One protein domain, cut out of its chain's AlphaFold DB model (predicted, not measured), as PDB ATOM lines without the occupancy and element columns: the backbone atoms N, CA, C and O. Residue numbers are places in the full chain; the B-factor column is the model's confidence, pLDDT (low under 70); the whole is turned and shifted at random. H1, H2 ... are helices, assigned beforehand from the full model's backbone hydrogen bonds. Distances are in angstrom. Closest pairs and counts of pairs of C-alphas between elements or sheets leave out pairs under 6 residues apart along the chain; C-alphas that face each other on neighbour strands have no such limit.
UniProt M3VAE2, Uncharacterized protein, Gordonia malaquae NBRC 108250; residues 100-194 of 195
ATOM      1  N   ILE A 100     -17.716 -32.020 -15.309       91.62
ATOM      2  CA  ILE A 100     -17.439 -30.723 -14.667       91.62
ATOM      3  C   ILE A 100     -18.379 -30.496 -13.489       91.62
ATOM      4  O   ILE A 100     -17.909 -30.306 -12.369       91.62
ATOM      5  N   TRP A 101     -19.687 -30.636 -13.698       87.44
ATOM      6  CA  TRP A 101     -20.682 -30.440 -12.645       87.44
ATOM      7  C   TRP A 101     -20.437 -31.345 -11.430       87.44
ATOM      8  O   TRP A 101     -20.449 -30.898 -10.286       87.44
ATOM      9  N   ASN A 102     -20.110 -32.622 -11.651       91.94
ATOM     10  CA  ASN A 102     -19.757 -33.532 -10.556       91.94
ATOM     11  C   ASN A 102     -18.581 -33.017  -9.709       91.94
ATOM     12  O   ASN A 102     -18.531 -33.280  -8.508       91.94
ATOM     13  N   LEU A 103     -17.616 -32.323 -10.316       95.75
ATOM     14  CA  LEU A 103     -16.503 -31.710  -9.594       95.75
ATOM     15  C   LEU A 103     -16.924 -30.418  -8.883       95.75
ATOM     16  O   LEU A 103     -16.468 -30.181  -7.765       95.75
ATOM     17  N   GLU A 104     -17.808 -29.618  -9.479       92.50
ATOM     18  CA  GLU A 104     -18.408 -28.448  -8.823       92.50
ATOM     19  C   GLU A 104     -19.116 -28.851  -7.528       92.50
ATOM     20  O   GLU A 104     -18.884 -28.230  -6.495       92.50
ATOM     21  N   GLN A 105     -19.866 -29.960  -7.528       91.12
ATOM     22  CA  GLN A 105     -20.526 -30.473  -6.322       91.12
ATOM     23  C   GLN A 105     -19.534 -30.835  -5.203       91.12
ATOM     24  O   GLN A 105     -19.820 -30.613  -4.027       91.12
ATOM     25  N   VAL A 106     -18.345 -31.350  -5.544       95.06
ATOM     26  CA  VAL A 106     -17.273 -31.611  -4.563       95.06
ATOM     27  C   VAL A 106     -16.792 -30.297  -3.939       95.06
ATOM     28  O   VAL A 106     -16.633 -30.213  -2.720       95.06
ATOM     29  N   VAL A 107     -16.589 -29.263  -4.761       93.81
ATOM     30  CA  VAL A 107     -16.146 -27.937  -4.304       93.81
ATOM     31  C   VAL A 107     -17.227 -27.242  -3.470       93.81
ATOM     32  O   VAL A 107     -16.910 -26.692  -2.412       93.81
ATOM     33  N   ALA A 108     -18.489 -27.316  -3.897       90.31
ATOM     34  CA  ALA A 108     -19.647 -26.758  -3.205       90.31
ATOM     35  C   ALA A 108     -19.868 -27.410  -1.833       90.31
ATOM     36  O   ALA A 108     -20.180 -26.724  -0.865       90.31
ATOM     37  N   ALA A 109     -19.607 -28.714  -1.710       93.44
ATOM     38  CA  ALA A 109     -19.609 -29.428  -0.432       93.44
ATOM     39  C   ALA A 109     -18.383 -29.118   0.456       93.44
ATOM     40  O   ALA A 109     -18.186 -29.762   1.486       93.44
ATOM     41  N   HIS A 110     -17.525 -28.173   0.053       93.19
ATOM     42  CA  HIS A 110     -16.264 -27.819   0.711       93.19
ATOM     43  C   HIS A 110     -15.286 -28.991   0.891       93.19
ATOM     44  O   HIS A 110     -14.354 -28.919   1.697       93.19
ATOM     45  N   ILE A 111     -15.443 -30.057   0.104       95.00
ATOM     46  CA  ILE A 111     -14.548 -31.208   0.123       95.00
ATOM     47  C   ILE A 111     -13.259 -30.828  -0.627       95.00
ATOM     48  O   ILE A 111     -13.317 -30.319  -1.750       95.00
ATOM     49  N   PRO A 112     -12.063 -31.063  -0.054       93.56
ATOM     50  CA  PRO A 112     -10.816 -30.776  -0.749       93.56
ATOM     51  C   PRO A 112     -10.684 -31.602  -2.036       93.56
ATOM     52  O   PRO A 112     -10.672 -32.831  -1.991       93.56
ATOM     53  N   LEU A 113     -10.525 -30.932  -3.181       95.69
ATOM     54  CA  LEU A 113     -10.327 -31.614  -4.459       95.69
ATOM     55  C   LEU A 113      -8.996 -32.388  -4.473       95.69
ATOM     56  O   LEU A 113      -7.960 -31.906  -4.018       95.69
ATOM     57  N   GLU A 114      -9.032 -33.619  -4.975       94.50
ATOM     58  CA  GLU A 114      -7.966 -34.619  -4.848       94.50
ATOM     59  C   GLU A 114      -8.044 -35.594  -6.022       94.50
ATOM     60  O   GLU A 114      -9.099 -35.733  -6.640       94.50
ATOM     61  N   MET A 115      -6.959 -36.333  -6.274       94.44
ATOM     62  CA  MET A 115      -6.874 -37.309  -7.370       94.44
ATOM     63  C   MET A 115      -8.008 -38.343  -7.371       94.44
ATOM     64  O   MET A 115      -8.457 -38.738  -8.438       94.44
ATOM     65  N   LYS A 116      -8.516 -38.742  -6.196       93.69
ATOM     66  CA  LYS A 116      -9.623 -39.709  -6.064       93.69
ATOM     67  C   LYS A 116     -10.947 -39.231  -6.670       93.69
ATOM     68  O   LYS A 116     -11.822 -40.042  -6.941       93.69
ATOM     69  N   HIS A 117     -11.109 -37.921  -6.853       96.19
ATOM     70  CA  HIS A 117     -12.307 -37.341  -7.457       96.19
ATOM     71  C   HIS A 117     -12.230 -37.325  -8.986       96.19
ATOM     72  O   HIS A 117     -13.257 -37.134  -9.645       96.19
ATOM     73  N   LEU A 118     -11.034 -37.518  -9.547       96.44
ATOM     74  CA  LEU A 118     -10.776 -37.470 -10.977       96.44
ATOM     75  C   LEU A 118     -11.023 -38.828 -11.639       96.44
ATOM     76  O   LEU A 118     -10.950 -39.887 -11.023       96.44
ATOM     77  N   SER A 119     -11.301 -38.767 -12.932       96.50
ATOM     78  CA  SER A 119     -11.336 -39.881 -13.874       96.50
ATOM     79  C   SER A 119     -10.746 -39.389 -15.195       96.50
ATOM     80  O   SER A 119     -10.589 -38.180 -15.374       96.50
ATOM     81  N   ARG A 120     -10.467 -40.288 -16.147       96.12
ATOM     82  CA  ARG A 120     -10.024 -39.885 -17.496       96.12
ATOM     83  C   ARG A 120     -10.971 -38.864 -18.131       96.12
ATOM     84  O   ARG A 120     -10.508 -37.835 -18.603       96.12
ATOM     85  N   LEU A 121     -12.283 -39.105 -18.043       95.75
ATOM     86  CA  LEU A 121     -13.315 -38.194 -18.547       95.75
ATOM     87  C   LEU A 121     -13.265 -36.821 -17.861       95.75
ATOM     88  O   LEU A 121     -13.324 -35.800 -18.528       95.75
ATOM     89  N   LYS A 122     -13.113 -36.778 -16.533       97.31
ATOM     90  CA  LYS A 122     -13.022 -35.509 -15.790       97.31
ATOM     91  C   LYS A 122     -11.753 -34.732 -16.125       97.31
ATOM     92  O   LYS A 122     -11.806 -33.519 -16.260       97.31
ATOM     93  N   ILE A 123     -10.621 -35.421 -16.267       97.94
ATOM     94  CA  ILE A 123      -9.347 -34.802 -16.657       97.94
ATOM     95  C   ILE A 123      -9.450 -34.238 -18.080       97.94
ATOM     96  O   ILE A 123      -9.023 -33.112 -18.319       97.94
ATOM     97  N   ALA A 124     -10.061 -34.991 -18.997       95.94
ATOM     98  CA  ALA A 124     -10.353 -34.544 -20.354       95.94
ATOM     99  C   ALA A 124     -11.253 -33.303 -20.371       95.94
ATOM    100  O   ALA A 124     -10.847 -32.284 -20.919       95.94
ATOM    101  N   ALA A 125     -12.396 -33.340 -19.686       93.94
ATOM    102  CA  ALA A 125     -13.308 -32.203 -19.614       93.94
ATOM    103  C   ALA A 125     -12.613 -30.953 -19.043       93.94
ATOM    104  O   ALA A 125     -12.671 -29.879 -19.634       93.94
ATOM    105  N   LEU A 126     -11.866 -31.082 -17.938       96.38
ATOM    106  CA  LEU A 126     -11.100 -29.964 -17.367       96.38
ATOM    107  C   LEU A 126     -10.138 -29.334 -18.386       96.38
ATOM    108  O   LEU A 126      -9.961 -28.117 -18.406       96.38
ATOM    109  N   PHE A 127      -9.511 -30.142 -19.237       96.38
ATOM    110  CA  PHE A 127      -8.629 -29.643 -20.285       96.38
ATOM    111  C   PHE A 127      -9.401 -28.952 -21.418       96.38
ATOM    112  O   PHE A 127      -9.047 -27.830 -21.800       96.38
ATOM    113  N   GLU A 128     -10.466 -29.591 -21.909       92.50
ATOM    114  CA  GLU A 128     -11.339 -29.095 -22.980       92.50
ATOM    115  C   GLU A 128     -11.975 -27.739 -22.629       92.50
ATOM    116  O   GLU A 128     -11.976 -26.833 -23.463       92.50
ATOM    117  N   TYR A 129     -12.426 -27.547 -21.383       91.19
ATOM    118  CA  TYR A 129     -13.062 -26.303 -20.913       91.19
ATOM    119  C   TYR A 129     -12.098 -25.237 -20.383       91.19
ATOM    120  O   TYR A 129     -12.525 -24.200 -19.873       91.19
ATOM    121  N   GLY A 130     -10.784 -25.444 -20.484       93.38
ATOM    122  CA  GLY A 130      -9.846 -24.382 -20.119       93.38
ATOM    123  C   GLY A 130      -9.355 -24.390 -18.672       93.38
ATOM    124  O   GLY A 130      -8.628 -23.468 -18.307       93.38
ATOM    125  N   ALA A 131      -9.736 -25.373 -17.852       95.81
ATOM    126  CA  ALA A 131      -9.412 -25.410 -16.421       95.81
ATOM    127  C   ALA A 131      -7.962 -25.823 -16.131       95.81
ATOM    128  O   ALA A 131      -7.420 -25.441 -15.100       95.81
ATOM    129  N   ILE A 132      -7.353 -26.606 -17.024       96.50
ATOM    130  CA  ILE A 132      -5.948 -27.037 -16.941       96.50
ATOM    131  C   ILE A 132      -5.265 -26.917 -18.302       96.50
ATOM    132  O   ILE A 132      -5.930 -27.025 -19.329       96.50
ATOM    133  N   GLU A 133      -3.953 -26.709 -18.346       95.19
ATOM    134  CA  GLU A 133      -3.175 -26.679 -19.597       95.19
ATOM    135  C   GLU A 133      -2.683 -28.073 -20.037       95.19
ATOM    136  O   GLU A 133      -2.790 -29.053 -19.304       95.19
ATOM    137  N   GLN A 134      -2.093 -28.179 -21.237       94.88
ATOM    138  CA  GLN A 134      -1.645 -29.464 -21.804       94.88
ATOM    139  C   GLN A 134      -0.664 -30.207 -20.885       94.88
ATOM    140  O   GLN A 134      -0.731 -31.428 -20.738       94.88
ATOM    141  N   ARG A 135       0.253 -29.468 -20.253       95.62
ATOM    142  CA  ARG A 135       1.240 -30.035 -19.329       95.62
ATOM    143  C   ARG A 135       0.569 -30.658 -18.106       95.62
ATOM    144  O   ARG A 135       0.970 -31.735 -17.666       95.62
ATOM    145  N   GLU A 136      -0.427 -29.977 -17.562       96.94
ATOM    146  CA  GLU A 136      -1.196 -30.420 -16.403       96.94
ATOM    147  C   GLU A 136      -2.111 -31.591 -16.763       96.94
ATOM    148  O   GLU A 136      -2.169 -32.559 -16.010       96.94
ATOM    149  N   TYR A 137      -2.747 -31.554 -17.937       96.62
ATOM    150  CA  TYR A 137      -3.526 -32.664 -18.484       96.62
ATOM    151  C   TYR A 137      -2.687 -33.943 -18.573       96.62
ATOM    152  O   TYR A 137      -3.056 -34.954 -17.973       96.62
ATOM    153  N   ASN A 138      -1.526 -33.881 -19.237       96.06
ATOM    154  CA  ASN A 138      -0.629 -35.030 -19.379       96.06
ATOM    155  C   ASN A 138      -0.210 -35.570 -18.004       96.06
ATOM    156  O   ASN A 138      -0.287 -36.766 -17.743       96.06
ATOM    157  N   PHE A 139       0.172 -34.675 -17.091       96.94
ATOM    158  CA  PHE A 139       0.587 -35.056 -15.748       96.94
ATOM    159  C   PHE A 139      -0.526 -35.723 -14.928       96.94
ATOM    160  O   PHE A 139      -0.291 -36.755 -14.297       96.94
ATOM    161  N   LEU A 140      -1.728 -35.141 -14.912       96.62
ATOM    162  CA  LEU A 140      -2.864 -35.690 -14.173       96.62
ATOM    163  C   LEU A 140      -3.300 -37.035 -14.757       96.62
ATOM    164  O   LEU A 140      -3.632 -37.944 -13.993       96.62
ATOM    165  N   LEU A 141      -3.258 -37.179 -16.084       95.94
ATOM    166  CA  LEU A 141      -3.571 -38.428 -16.767       95.94
ATOM    167  C   LEU A 141      -2.546 -39.522 -16.436       95.94
ATOM    168  O   LEU A 141      -2.938 -40.621 -16.041       95.94
ATOM    169  N   ASP A 142      -1.250 -39.214 -16.499       95.31
ATOM    170  CA  ASP A 142      -0.176 -40.135 -16.105       95.31
ATOM    171  C   ASP A 142      -0.310 -40.559 -14.643       95.31
ATOM    172  O   ASP A 142      -0.193 -41.741 -14.306       95.31
ATOM    173  N   MET A 143      -0.600 -39.604 -13.757       94.62
ATOM    174  CA  MET A 143      -0.829 -39.891 -12.347       94.62
ATOM    175  C   MET A 143      -2.047 -40.783 -12.116       94.62
ATOM    176  O   MET A 143      -1.983 -41.664 -11.262       94.62
ATOM    177  N   PHE A 144      -3.139 -40.566 -12.852       94.25
ATOM    178  CA  PHE A 144      -4.342 -41.392 -12.764       94.25
ATOM    179  C   PHE A 144      -4.096 -42.818 -13.278       94.25
ATOM    180  O   PHE A 144      -4.605 -43.782 -12.709       94.25
ATOM    181  N   ASN A 145      -3.287 -42.963 -14.331       92.56
ATOM    182  CA  ASN A 145      -2.958 -44.255 -14.935       92.56
ATOM    183  C   ASN A 145      -1.901 -45.042 -14.140       92.56
ATOM    184  O   ASN A 145      -1.827 -46.271 -14.237       92.56
ATOM    185  N   SER A 146      -1.054 -44.350 -13.378       91.19
ATOM    186  CA  SER A 146       0.048 -44.952 -12.634       91.19
ATOM    187  C   SER A 146      -0.439 -45.877 -11.517       91.19
ATOM    188  O   SER A 146      -1.211 -45.492 -10.644       91.19
ATOM    189  N   ARG A 147       0.132 -47.087 -11.462       84.00
ATOM    190  CA  ARG A 147      -0.026 -48.017 -10.325       84.00
ATOM    191  C   ARG A 147       0.946 -47.734  -9.172       84.00
ATOM    192  O   ARG A 147       0.876 -48.385  -8.135       84.00
ATOM    193  N   ARG A 148       1.900 -46.814  -9.360       90.56
ATOM    194  CA  ARG A 148       2.919 -46.459  -8.360       90.56
ATOM    195  C   ARG A 148       2.441 -45.298  -7.500       90.56
ATOM    196  O   ARG A 148       1.843 -44.354  -8.016       90.56
ATOM    197  N   ALA A 149       2.792 -45.336  -6.216       88.25
ATOM    198  CA  ALA A 149       2.551 -44.219  -5.315       88.25
ATOM    199  C   ALA A 149       3.294 -42.958  -5.810       88.25
ATOM    200  O   ALA A 149       4.490 -43.033  -6.111       88.25
ATOM    201  N   PRO A 150       2.624 -41.795  -5.888       91.00
ATOM    202  CA  PRO A 150       3.255 -40.557  -6.327       91.00
ATOM    203  C   PRO A 150       4.294 -40.093  -5.304       91.00
ATOM    204  O   PRO A 150       4.066 -40.167  -4.096       91.00
ATOM    205  N   SER A 151       5.417 -39.559  -5.779       95.81
ATOM    206  CA  SER A 151       6.436 -38.918  -4.939       95.81
ATOM    207  C   SER A 151       5.899 -37.669  -4.227       95.81
ATOM    208  O   SER A 151       4.881 -37.098  -4.618       95.81
ATOM    209  N   ALA A 152       6.611 -37.186  -3.202       96.12
ATOM    210  CA  ALA A 152       6.236 -35.958  -2.492       96.12
ATOM    211  C   ALA A 152       6.115 -34.743  -3.430       96.12
ATOM    212  O   ALA A 152       5.156 -33.982  -3.327       96.12
ATOM    213  N   LYS A 153       7.033 -34.613  -4.398       96.25
ATOM    214  CA  LYS A 153       7.007 -33.547  -5.409       96.25
ATOM    215  C   LYS A 153       5.784 -33.653  -6.324       96.25
ATOM    216  O   LYS A 153       5.138 -32.646  -6.587       96.25
ATOM    217  N   GLN A 154       5.436 -34.863  -6.768       95.88
ATOM    218  CA  GLN A 154       4.237 -35.087  -7.587       95.88
ATOM    219  C   GLN A 154       2.960 -34.787  -6.797       95.88
ATOM    220  O   GLN A 154       2.075 -34.114  -7.313       95.88
ATOM    221  N   ARG A 155       2.882 -35.198  -5.523       95.12
ATOM    222  CA  ARG A 155       1.749 -34.847  -4.651       95.12
ATOM    223  C   ARG A 155       1.610 -33.335  -4.489       95.12
ATOM    224  O   ARG A 155       0.509 -32.819  -4.637       95.12
ATOM    225  N   ALA A 156       2.710 -32.629  -4.225       95.50
ATOM    226  CA  ALA A 156       2.702 -31.174  -4.103       95.50
ATOM    227  C   ALA A 156       2.230 -30.491  -5.396       95.50
ATOM    228  O   ALA A 156       1.410 -29.579  -5.340       95.50
ATOM    229  N   TRP A 157       2.684 -30.965  -6.561       96.69
ATOM    230  CA  TRP A 157       2.263 -30.395  -7.840       96.69
ATOM    231  C   TRP A 157       0.792 -30.687  -8.165       96.69
ATOM    232  O   TRP A 157       0.070 -29.774  -8.552       96.69
ATOM    233  N   ALA A 158       0.306 -31.905  -7.906       96.56
ATOM    234  CA  ALA A 158      -1.115 -32.228  -8.042       96.56
ATOM    235  C   ALA A 158      -1.989 -31.345  -7.135       96.56
ATOM    236  O   ALA A 158      -3.028 -30.853  -7.562       96.56
ATOM    237  N   VAL A 159      -1.552 -31.088  -5.897       96.06
ATOM    238  CA  VAL A 159      -2.245 -30.155  -4.994       96.06
ATOM    239  C   VAL A 159      -2.252 -28.734  -5.552       96.06
ATOM    240  O   VAL A 159      -3.277 -28.063  -5.436       96.06
ATOM    241  N   ALA A 160      -1.152 -28.284  -6.161       96.62
ATOM    242  CA  ALA A 160      -1.080 -26.959  -6.760       96.62
ATOM    243  C   ALA A 160      -2.108 -26.796  -7.890       96.62
ATOM    244  O   ALA A 160      -2.946 -25.903  -7.813       96.62
ATOM    245  N   ILE A 161      -2.119 -27.729  -8.848       97.81
ATOM    246  CA  ILE A 161      -3.063 -27.739  -9.978       97.81
ATOM    247  C   ILE A 161      -4.512 -27.792  -9.477       97.81
ATOM    248  O   ILE A 161      -5.370 -27.027  -9.912       97.81
ATOM    249  N   LEU A 162      -4.807 -28.693  -8.535       97.50
ATOM    250  CA  LEU A 162      -6.188 -28.941  -8.126       97.50
ATOM    251  C   LEU A 162      -6.754 -27.869  -7.191       97.50
ATOM    252  O   LEU A 162      -7.963 -27.643  -7.207       97.50
ATOM    253  N   ARG A 163      -5.928 -27.245  -6.342       95.38
ATOM    254  CA  ARG A 163      -6.436 -26.447  -5.211       95.38
ATOM    255  C   ARG A 163      -5.742 -25.112  -4.964       95.38
ATOM    256  O   ARG A 163      -6.304 -24.318  -4.212       95.38
ATOM    257  N   ALA A 164      -4.533 -24.877  -5.473       91.75
ATOM    258  CA  ALA A 164      -3.736 -23.735  -5.029       91.75
ATOM    259  C   ALA A 164      -3.736 -22.586  -6.045       91.75
ATOM    260  O   ALA A 164      -3.207 -22.703  -7.144       91.75
ATOM    261  N   GLY A 165      -4.254 -21.438  -5.613       86.50
ATOM    262  CA  GLY A 165      -4.170 -20.179  -6.347       86.50
ATOM    263  C   GLY A 165      -5.288 -19.949  -7.376       86.50
ATOM    264  O   GLY A 165      -6.124 -20.830  -7.602       86.50
ATOM    265  N   PRO A 166      -5.312 -18.753  -7.994       86.06
ATOM    266  CA  PRO A 166      -6.395 -18.312  -8.883       86.06
ATOM    267  C   PRO A 166      -6.532 -19.119 -10.179       86.06
ATOM    268  O   PRO A 166      -7.605 -19.152 -10.764       86.06
ATOM    269  N   GLY A 167      -5.459 -19.780 -10.628       90.00
ATOM    270  CA  GLY A 167      -5.470 -20.637 -11.819       90.00
ATOM    271  C   GLY A 167      -5.802 -22.104 -11.543       90.00
ATOM    272  O   GLY A 167      -5.708 -22.918 -12.452       90.00
ATOM    273  N   SER A 168      -6.131 -22.469 -10.301       96.69
ATOM    274  CA  SER A 168      -6.391 -23.867  -9.946       96.69
ATOM    275  C   SER A 168      -7.752 -24.358 -10.437       96.69
ATOM    276  O   SER A 168      -8.697 -23.582 -10.593       96.69
ATOM    277  N   VAL A 169      -7.892 -25.680 -10.557       97.62
ATOM    278  CA  VAL A 169      -9.171 -26.323 -10.889       97.62
ATOM    279  C   VAL A 169     -10.270 -25.924  -9.905       97.62
ATOM    280  O   VAL A 169     -11.390 -25.641 -10.314       97.62
ATOM    281  N   ARG A 170      -9.971 -25.848  -8.602       97.31
ATOM    282  CA  ARG A 170     -10.944 -25.385  -7.605       97.31
ATOM    283  C   ARG A 170     -11.444 -23.967  -7.898       97.31
ATOM    284  O   ARG A 170     -12.639 -23.731  -7.746       97.31
ATOM    285  N   ALA A 171     -10.558 -23.040  -8.265       96.00
ATOM    286  CA  ALA A 171     -10.947 -21.669  -8.595       96.00
ATOM    287  C   ALA A 171     -11.849 -21.647  -9.836       96.00
ATOM    288  O   ALA A 171     -12.955 -21.121  -9.763       96.00
ATOM    289  N   PHE A 172     -11.442 -22.347 -10.902       95.62
ATOM    290  CA  PHE A 172     -12.252 -22.531 -12.109       95.62
ATOM    291  C   PHE A 172     -13.669 -23.032 -11.788       95.62
ATOM    292  O   PHE A 172     -14.637 -22.393 -12.180       95.62
ATOM    293  N   LEU A 173     -13.783 -24.129 -11.030       94.38
ATOM    294  CA  LEU A 173     -15.068 -24.749 -10.686       94.38
ATOM    295  C   LEU A 173     -15.932 -23.867  -9.776       94.38
ATOM    296  O   LEU A 173     -17.153 -23.939  -9.819       94.38
ATOM    297  N   THR A 174     -15.305 -23.050  -8.925       93.00
ATOM    298  CA  THR A 174     -16.034 -22.096  -8.076       93.00
ATOM    299  C   THR A 174     -16.657 -20.994  -8.933       93.00
ATOM    300  O   THR A 174     -17.819 -20.649  -8.732       93.00
ATOM    301  N   ASP A 175     -15.907 -20.469  -9.906       90.69
ATOM    302  CA  ASP A 175     -16.381 -19.408 -10.796       90.69
ATOM    303  C   ASP A 175     -17.477 -19.897 -11.749       90.69
ATOM    304  O   ASP A 175     -18.449 -19.175 -11.981       90.69
ATOM    305  N   THR A 176     -17.352 -21.115 -12.284       87.50
ATOM    306  CA  THR A 176     -18.373 -21.702 -13.165       87.50
ATOM    307  C   THR A 176     -19.650 -22.029 -12.397       87.50
ATOM    308  O   THR A 176     -20.727 -21.616 -12.825       87.50
ATOM    309  N   ALA A 177     -19.543 -22.627 -11.205       84.88
ATOM    310  CA  ALA A 177     -20.698 -22.923 -10.355       84.88
ATOM    311  C   ALA A 177     -21.443 -21.655  -9.895       84.88
ATOM    312  O   ALA A 177     -22.665 -21.666  -9.750       84.88
ATOM    313  N   ALA A 178     -20.723 -20.549  -9.684       85.00
ATOM    314  CA  ALA A 178     -21.311 -19.249  -9.362       85.00
ATOM    315  C   ALA A 178     -21.914 -18.527 -10.585       85.00
ATOM    316  O   ALA A 178     -22.514 -17.465 -10.433       85.00
ATOM    317  N   GLY A 179     -21.739 -19.063 -11.798       78.38
ATOM    318  CA  GLY A 179     -22.154 -18.416 -13.043       78.38
ATOM    319  C   GLY A 179     -21.291 -17.213 -13.445       78.38
ATOM    320  O   GLY A 179     -21.651 -16.490 -14.372       78.38
ATOM    321  N   ASN A 180     -20.150 -17.002 -12.783       83.50
ATOM    322  CA  ASN A 180     -19.200 -15.927 -13.090       83.50
ATOM    323  C   ASN A 180     -18.362 -16.235 -14.337       83.50
ATOM    324  O   ASN A 180     -17.777 -15.331 -14.935       83.50
ATOM    325  N   ARG A 181     -18.290 -17.513 -14.726       82.50
ATOM    326  CA  ARG A 181     -17.572 -17.983 -15.908       82.50
ATOM    327  C   ARG A 181     -18.452 -18.941 -16.719       82.50
ATOM    328  O   ARG A 181     -18.864 -19.961 -16.173       82.50
ATOM    329  N   PRO A 182     -18.717 -18.666 -18.008       77.75
ATOM    330  CA  PRO A 182     -19.409 -19.622 -18.861       77.75
ATOM    331  C   PRO A 182     -18.509 -20.825 -19.170       77.75
ATOM    332  O   PRO A 182     -17.288 -20.686 -19.310       77.75
ATOM    333  N   LEU A 183     -19.117 -22.004 -19.304       80.69
ATOM    334  CA  LEU A 183     -18.439 -23.195 -19.804       80.69
ATOM    335  C   LEU A 183     -18.420 -23.140 -21.328       80.69
ATOM    336  O   LEU A 183     -19.424 -23.341 -21.996       80.69
ATOM    337  N   VAL A 184     -17.254 -22.823 -21.875       80.38
ATOM    338  CA  VAL A 184     -17.012 -22.806 -23.316       80.38
ATOM    339  C   VAL A 184     -15.881 -23.775 -23.584       80.38
ATOM    340  O   VAL A 184     -14.833 -23.709 -22.932       80.38
ATOM    341  N   ARG A 185     -16.090 -24.697 -24.522       82.19
ATOM    342  CA  ARG A 185     -15.041 -25.619 -24.945       82.19
ATOM    343  C   ARG A 185     -13.985 -24.811 -25.704       82.19
ATOM    344  O   ARG A 185     -14.270 -24.211 -26.732       82.19
ATOM    345  N   VAL A 186     -12.767 -24.763 -25.173       85.50
ATOM    346  CA  VAL A 186     -11.655 -23.959 -25.715       85.50
ATOM    347  C   VAL A 186     -10.497 -24.808 -26.227       85.50
ATOM    348  O   VAL A 186      -9.555 -24.269 -26.808       85.50
ATOM    349  N   ARG A 187     -10.531 -26.131 -26.013       86.88
ATOM    350  CA  ARG A 187      -9.521 -27.076 -26.510       86.88
ATOM    351  C   ARG A 187     -10.160 -28.372 -26.993       86.88
ATOM    352  O   ARG A 187     -11.215 -28.772 -26.510       86.88
ATOM    353  N   THR A 188      -9.465 -29.047 -27.901       80.81
ATOM    354  CA  THR A 188      -9.755 -30.414 -28.337       80.81
ATOM    355  C   THR A 188      -8.711 -31.364 -27.762       80.81
ATOM    356  O   THR A 188      -7.538 -31.006 -27.627       80.81
ATOM    357  N   ILE A 189      -9.123 -32.578 -27.389       73.38
ATOM    358  CA  ILE A 189      -8.179 -33.608 -26.947       73.38
ATOM    359  C   ILE A 189      -7.317 -34.011 -28.152       73.38
ATOM    360  O   ILE A 189      -7.870 -34.372 -29.191       73.38
ATOM    361  N   PRO A 190      -5.978 -33.993 -28.045       58.53
ATOM    362  CA  PRO A 190      -5.120 -34.458 -29.127       58.53
ATOM    363  C   PRO A 190      -5.348 -35.954 -29.402       58.53
ATOM    364  O   PRO A 190      -5.251 -36.772 -28.485       58.53
ATOM    365  N   GLU A 191      -5.566 -36.331 -30.666       50.34
ATOM    366  CA  GLU A 191      -5.789 -37.729 -31.096       50.34
ATOM    367  C   GLU A 191      -4.689 -38.700 -30.618       50.34
ATOM    368  O   GLU A 191      -4.944 -39.881 -30.384       50.34
ATOM    369  N   ALA A 192      -3.472 -38.191 -30.394       46.78
ATOM    370  CA  ALA A 192      -2.291 -38.955 -29.993       46.78
ATOM    371  C   ALA A 192      -2.341 -39.578 -28.578       46.78
ATOM    372  O   ALA A 192      -1.410 -40.292 -28.208       46.78
ATOM    373  N   VAL A 193      -3.394 -39.335 -27.785       50.22
ATOM    374  CA  VAL A 193      -3.522 -39.822 -26.391       50.22
ATOM    375  C   VAL A 193      -4.572 -40.946 -26.247       50.22
ATOM    376  O   VAL A 193      -4.851 -41.420 -25.150       50.22
ATOM    377  N   THR A 194      -5.136 -41.439 -27.354       41.62
ATOM    378  CA  THR A 194      -6.174 -42.495 -27.364       41.62
ATOM    379  C   THR A 194      -5.645 -43.941 -27.289       41.62
ATOM    380  O   THR A 194      -6.409 -44.876 -27.525       41.62
TER     381      THR A 194
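This is residues 100 to 194 of the 195 residues of an uncharacterized protein of Gordonia malaquae NBRC 108250 (UniProt M3VAE2). A helical hairpin, H2 and H3, stands crosswise near H4 and H5, which follow each other in nearly one line; H1 crosses H5, and a tail, residues 178 to 194, runs round the outside. The printed part has 95 residues with five named helices, H1 to H5, and no named strand: all helix, compact, radius of gyration of the C-alphas 12.8 A, spans 37 by 31 by 20 A.

H3, residues 134 to 145, touches H2, residues 120 to 128, opposite ways at a shallow tilt of 5 degrees; their closest C-alphas, Tyr 137 and Phe 127, are 6.2 A apart. H4, residues 152 to 163, is close to H3 but not clearly touching, closest C-alphas Ile 161 and Glu 136, 7.2 A. With residues 161 to 163 alone, H4 touches H5, residues 169 to 177, only at the corner, closest C-alphas Leu 162 and Val 169, 4.8 A. H1, residues 100 to 108, touches H5 about perpendicular, 83 degrees, closest C-alphas Glu 104 and Leu 173, 5.3 A. Every O i to N i+4 pair is within hydrogen-bond range in H2, H3, H4 and H5; in H1, 4 of 5.

H3 spans 16.4 A and H4 16.1 A from first to last C-alpha. H1 begins at C-alpha 100 (-17.439, -30.723, -14.667); H5 ends at C-alpha 177 (-20.698, -22.923, -10.355).

The C-alphas farthest apart, Arg 148 and Asn 180, are 38.0 A apart. The printed part has no cut; the link H1 to H2 is long. Residues 190 to 194 have pLDDT under 70.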